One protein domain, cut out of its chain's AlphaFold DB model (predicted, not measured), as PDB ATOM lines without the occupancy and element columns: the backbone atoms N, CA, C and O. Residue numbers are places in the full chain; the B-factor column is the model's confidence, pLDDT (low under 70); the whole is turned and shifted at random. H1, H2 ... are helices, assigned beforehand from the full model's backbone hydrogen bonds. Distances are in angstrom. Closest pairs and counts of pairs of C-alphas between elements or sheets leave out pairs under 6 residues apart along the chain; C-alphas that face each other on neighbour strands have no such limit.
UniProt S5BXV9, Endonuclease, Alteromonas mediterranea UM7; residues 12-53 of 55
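What this domain is: This is residues 12 to 53 of the 55 residues of the protein "Endonuclease" of Alteromonas mediterranea UM7 (UniProt S5BXV9). What shape does it make? H1, residues 26 to 34 and H2 form a loop at one end, and two arms run out from it: residues 12 to 17, and residues 43 to 53 with H3. What is it built of? The 42 printed residues have three named helices, H1, H2, H3, and no named strand: all helix, with 20 residues in helices. How compact? Only just loose, close to compact: the radius of gyration of the C-alphas is 11.1 A, with spans of 30 by 20 by 12 A.

How they stand to each other: Which helices meet? H1, residues 18 to 25, and H2, residues 35 to 42, are close but not clearly touching. Their closest C-alphas, Val 18 and Glu 42, are 4.6 A apart, and their lines stand about perpendicular at 90 degrees. And H3? H3, residues 48 to 51, is apart from both. Are the backbones complete? Every O i to N i+4 pair is within hydrogen-bond range in H1, 3 of 4 in H2; H3 is too short for one.

Where its parts are: Where does H1 begin? C-alpha 18 is at (17.298, 46.857, 32.721); H1 is 10.5 A long, H2 10.1 A. Where does H3 end? C-alpha 51 is at (26.844, 33.621, 24.588), after 5.2 A.

The domain as a whole: How large? The farthest C-alphas, Val 35 and Gly 53, are 30.9 A apart. Any cut, long link or low confidence? The printed part has no cut, no link is long, and no printed residue is under 70 in pLDDT.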
ATOM      1  N   CYS A  12      22.989  42.703  18.218       93.69
ATOM      2  CA  CYS A  12      24.148  42.915  19.085       93.69
ATOM      3  C   CYS A  12      24.446  44.395  19.342       93.69
ATOM      4  O   CYS A  12      25.103  44.736  20.320       93.69
ATOM      5  N   THR A  13      23.921  45.289  18.503       91.56
ATOM      6  CA  THR A  13      24.064  46.744  18.663       91.56
ATOM      7  C   THR A  13      22.964  47.381  19.519       91.56
ATOM      8  O   THR A  13      22.944  48.598  19.685       91.56
ATOM      9  N   THR A  14      22.038  46.573  20.048       92.06
ATOM     10  CA  THR A  14      20.812  47.042  20.718       92.06
ATOM     11  C   THR A  14      20.692  46.600  22.177       92.06
ATOM     12  O   THR A  14      19.633  46.767  22.777       92.06
ATOM     13  N   GLU A  15      21.754  46.031  22.756       93.38
ATOM     14  CA  GLU A  15      21.779  45.654  24.173       93.38
ATOM     15  C   GLU A  15      21.740  46.907  25.064       93.38
ATOM     16  O   GLU A  15      22.486  47.862  24.844       93.38
ATOM     17  N   VAL A  16      20.866  46.890  26.068       94.81
ATOM     18  CA  VAL A  16      20.671  47.965  27.050       94.81
ATOM     19  C   VAL A  16      20.568  47.365  28.446       94.81
ATOM     20  O   VAL A  16      20.368  46.157  28.601       94.81
ATOM     21  N   THR A  17      20.712  48.202  29.468       96.50
ATOM     22  CA  THR A  17      20.512  47.792  30.860       96.50
ATOM     23  C   THR A  17      19.022  47.668  31.181       96.50
ATOM     24  O   THR A  17      18.171  48.211  30.469       96.50
ATOM     25  N   VAL A  18      18.689  46.957  32.258       96.75
ATOM     26  CA  VAL A  18      17.298  46.857  32.721       96.75
ATOM     27  C   VAL A  18      16.832  48.224  33.234       96.75
ATOM     28  O   VAL A  18      15.767  48.669  32.816       96.75
ATOM     29  N   ASP A  19      17.692  48.959  33.951       96.69
ATOM     30  CA  ASP A  19      17.437  50.343  34.390       96.69
ATOM     31  C   ASP A  19      16.993  51.266  33.239       96.69
ATOM     32  O   ASP A  19      16.097  52.096  33.399       96.69
ATOM     33  N   GLU A  20      17.611  51.149  32.054       96.62
ATOM     34  CA  GLU A  20      17.222  51.954  30.891       96.62
ATOM     35  C   GLU A  20      15.788  51.620  30.459       96.62
ATOM     36  O   GLU A  20      14.981  52.516  30.188       96.62
ATOM     37  N   VAL A  21      15.440  50.333  30.427       96.50
ATOM     38  CA  VAL A  21      14.088  49.881  30.084       96.50
ATOM     39  C   VAL A  21      13.072  50.398  31.103       96.50
ATOM     40  O   VAL A  21      12.023  50.916  30.708       96.50
ATOM     41  N   GLU A  22      13.371  50.325  32.395       97.25
ATOM     42  CA  GLU A  22      12.496  50.824  33.460       97.25
ATOM     43  C   GLU A  22      12.311  52.339  33.402       97.25
ATOM     44  O   GLU A  22      11.177  52.825  33.421       97.25
ATOM     45  N   ALA A  23      13.390  53.098  33.188       96.94
ATOM     46  CA  ALA A  23      13.336  54.551  33.035       96.94
ATOM     47  C   ALA A  23      12.436  54.993  31.865       96.94
ATOM     48  O   ALA A  23      11.819  56.061  31.908       96.94
ATOM     49  N   HIS A  24      12.334  54.171  30.817       95.94
ATOM     50  CA  HIS A  24      11.486  54.440  29.658       95.94
ATOM     51  C   HIS A  24      10.047  53.922  29.784       95.94
ATOM     52  O   HIS A  24       9.184  54.374  29.026       95.94
ATOM     53  N   THR A  25       9.780  52.978  30.685       96.31
ATOM     54  CA  THR A  25       8.482  52.286  30.780       96.31
ATOM     55  C   THR A  25       7.714  52.589  32.063       96.31
ATOM     56  O   THR A  25       6.486  52.508  32.057       96.31
ATOM     57  N   GLY A  26       8.406  52.961  33.144       96.31
ATOM     58  CA  GLY A  26       7.837  53.092  34.486       96.31
ATOM     59  C   GLY A  26       7.463  51.750  35.126       96.31
ATOM     60  O   GLY A  26       6.624  51.730  36.025       96.31
ATOM     61  N   LEU A  27       8.015  50.644  34.618       97.25
ATOM     62  CA  LEU A  27       7.858  49.301  35.174       97.25
ATOM     63  C   LEU A  27       9.015  48.973  36.122       97.25
ATOM     64  O   LEU A  27      10.083  49.550  35.979       97.25
ATOM     65  N   ASP A  28       8.764  48.024  37.021       96.06
ATOM     66  CA  ASP A  28       9.753  47.341  37.862       96.06
ATOM     67  C   ASP A  28       9.794  45.872  37.393       96.06
ATOM     68  O   ASP A  28       8.784  45.154  37.457       96.06
ATOM     69  N   ILE A  29      10.907  45.476  36.775       96.44
ATOM     70  CA  ILE A  29      11.099  44.216  36.053       96.44
ATOM     71  C   ILE A  29      11.542  43.106  37.008       96.44
ATOM     72  O   ILE A  29      11.085  41.966  36.837       96.44
ATOM     73  N   MET A  30      12.372  43.401  38.015       95.81
ATOM     74  CA  MET A  30      12.793  42.430  39.034       95.81
ATOM     75  C   MET A  30      12.392  42.825  40.474       95.81
ATOM     76  O   MET A  30      13.231  42.781  41.377       95.81
ATOM     77  N   PRO A  31      11.084  42.986  40.774       96.00
ATOM     78  CA  PRO A  31      10.571  43.568  42.031       96.00
ATOM     79  C   PRO A  31      10.838  42.743  43.298       96.00
ATOM     80  O   PRO A  31      10.484  43.129  44.412       96.00
ATOM     81  N   ILE A  32      11.359  41.525  43.140       97.31
ATOM     82  CA  ILE A  32      11.639  40.592  44.239       97.31
ATOM     83  C   ILE A  32      13.102  40.716  44.692       97.31
ATOM     84  O   ILE A  32      13.458  40.212  45.761       97.31
ATOM     85  N   LEU A  33      13.963  41.362  43.898       94.62
ATOM     86  CA  LEU A  33      15.355  41.558  44.267       94.62
ATOM     87  C   LEU A  33      15.479  42.589  45.403       94.62
ATOM     88  O   LEU A  33      14.753  43.577  45.438       94.62
ATOM     89  N   PRO A  34      16.403  42.380  46.357       95.38
ATOM     90  CA  PRO A  34      16.816  43.437  47.272       95.38
ATOM     91  C   PRO A  34      17.472  44.591  46.508       95.38
ATOM     92  O   PRO A  34      18.212  44.340  45.556       95.38
ATOM     93  N   VAL A  35      17.301  45.824  46.991       90.69
ATOM     94  CA  VAL A  35      17.801  47.059  46.351       90.69
ATOM     95  C   VAL A  35      19.300  46.990  46.020       90.69
ATOM     96  O   VAL A  35      19.746  47.446  44.969       90.69
ATOM     97  N   GLU A  36      20.113  46.391  46.893       89.75
ATOM     98  CA  GLU A  36      21.548  46.218  46.645       89.75
ATOM     99  C   GLU A  36      21.865  45.271  45.471       89.75
ATOM    100  O   GLU A  36      22.875  45.440  44.780       89.75
ATOM    101  N   SER A  37      21.013  44.270  45.246       93.62
ATOM    102  CA  SER A  37      21.153  43.304  44.152       93.62
ATOM    103  C   SER A  37      20.568  43.853  42.857       93.62
ATOM    104  O   SER A  37      21.181  43.673  41.812       93.62
ATOM    105  N   GLU A  38      19.441  44.555  42.949       94.56
ATOM    106  CA  GLU A  38      18.782  45.273  41.854       94.56
ATOM    107  C   GLU A  38      19.775  46.221  41.170       94.56
ATOM    108  O   GLU A  38      20.151  45.991  40.027       94.56
ATOM    109  N   SER A  39      20.388  47.147  41.920       90.88
ATOM    110  CA  SER A  39      21.389  48.076  41.366       90.88
ATOM    111  C   SER A  39      22.597  47.381  40.719       90.88
ATOM    112  O   SER A  39      23.195  47.924  39.789       90.88
ATOM    113  N   SER A  40      22.983  46.196  41.203       92.88
ATOM    114  CA  SER A  40      24.113  45.442  40.646       92.88
ATOM    115  C   SER A  40      23.741  44.700  39.356       92.88
ATOM    116  O   SER A  40      24.561  44.608  38.442       92.88
ATOM    117  N   VAL A  41      22.527  44.147  39.290       94.88
ATOM    118  CA  VAL A  41      22.039  43.323  38.175       94.88
ATOM    119  C   VAL A  41      21.448  44.185  37.066       94.88
ATOM    120  O   VAL A  41      21.749  43.963  35.897       94.88
ATOM    121  N   GLU A  42      20.623  45.161  37.420       96.81
ATOM    122  CA  GLU A  42      19.820  45.929  36.476       96.81
ATOM    123  C   GLU A  42      20.569  47.115  35.877       96.81
ATOM    124  O   GLU A  42      20.342  47.444  34.712       96.81
ATOM    125  N   GLY A  43      21.534  47.672  36.614       95.69
ATOM    126  CA  GLY A  43      22.371  48.792  36.181       95.69
ATOM    127  C   GLY A  43      23.581  48.407  35.326       95.69
ATOM    128  O   GLY A  43      24.351  49.282  34.921       95.69
ATOM    129  N   THR A  44      23.793  47.117  35.043       94.44
ATOM    130  CA  THR A  44      24.935  46.642  34.245       94.44
ATOM    131  C   THR A  44      24.504  45.754  33.082       94.44
ATOM    132  O   THR A  44      23.471  45.092  33.122       94.44
ATOM    133  N   LEU A  45      25.300  45.742  32.006       94.44
ATOM    134  CA  LEU A  45      25.090  44.798  30.908       94.44
ATOM    135  C   LEU A  45      25.489  43.392  31.369       94.44
ATOM    136  O   LEU A  45      26.637  43.160  31.753       94.44
ATOM    137  N   GLY A  46      24.549  42.448  31.302       89.06
ATOM    138  CA  GLY A  46      24.744  41.077  31.786       89.06
ATOM    139  C   GLY A  46      25.664  40.214  30.913       89.06
ATOM    140  O   GLY A  46      26.086  39.142  31.345       89.06
ATOM    141  N   GLY A  47      25.972  40.640  29.682       88.94
ATOM    142  CA  GLY A  47      26.933  39.968  28.799       88.94
ATOM    143  C   GLY A  47      26.465  38.618  28.240       88.94
ATOM    144  O   GLY A  47      27.252  37.901  27.618       88.94
ATOM    145  N   LEU A  48      25.188  38.257  28.423       91.75
ATOM    146  CA  LEU A  48      24.574  37.082  27.788       91.75
ATOM    147  C   LEU A  48      24.595  37.188  26.257       91.75
ATOM    148  O   LEU A  48      24.635  36.161  25.581       91.75
ATOM    149  N   SER A  49      24.636  38.408  25.714       93.88
ATOM    150  CA  SER A  49      24.827  38.688  24.288       93.88
ATOM    151  C   SER A  49      26.039  37.949  23.705       93.88
ATOM    152  O   SER A  49      25.928  37.345  22.637       93.88
ATOM    153  N   LEU A  50      27.159  37.873  24.439       93.62
ATOM    154  CA  LEU A  50      28.354  37.124  24.024       93.62
ATOM    155  C   LEU A  50      28.071  35.625  23.835       93.62
ATOM    156  O   LEU A  50      28.578  34.998  22.907       93.62
ATOM    157  N   GLN A  51      27.230  35.035  24.689       94.75
ATOM    158  CA  GLN A  51      26.844  33.621  24.588       94.75
ATOM    159  C   GLN A  51      25.837  33.369  23.458       94.75
ATOM    160  O   GLN A  51      25.719  32.243  22.975       94.75
ATOM    161  N   LEU A  52      25.129  34.414  23.025       94.81
ATOM    162  CA  LEU A  52      24.178  34.381  21.914       94.81
ATOM    163  C   LEU A  52      24.838  34.671  20.552       94.81
ATOM    164  O   LEU A  52      24.180  34.563  19.515       94.81
ATOM    165  N   GLY A  53      26.146  34.951  20.533       95.31
ATOM    166  CA  GLY A  53      26.939  35.131  19.315       95.31
ATOM    167  C   GLY A  53      27.280  36.581  18.980       95.31
ATOM    168  O   GLY A  53      27.754  36.831  17.873       95.31
TER     169      GLY A  53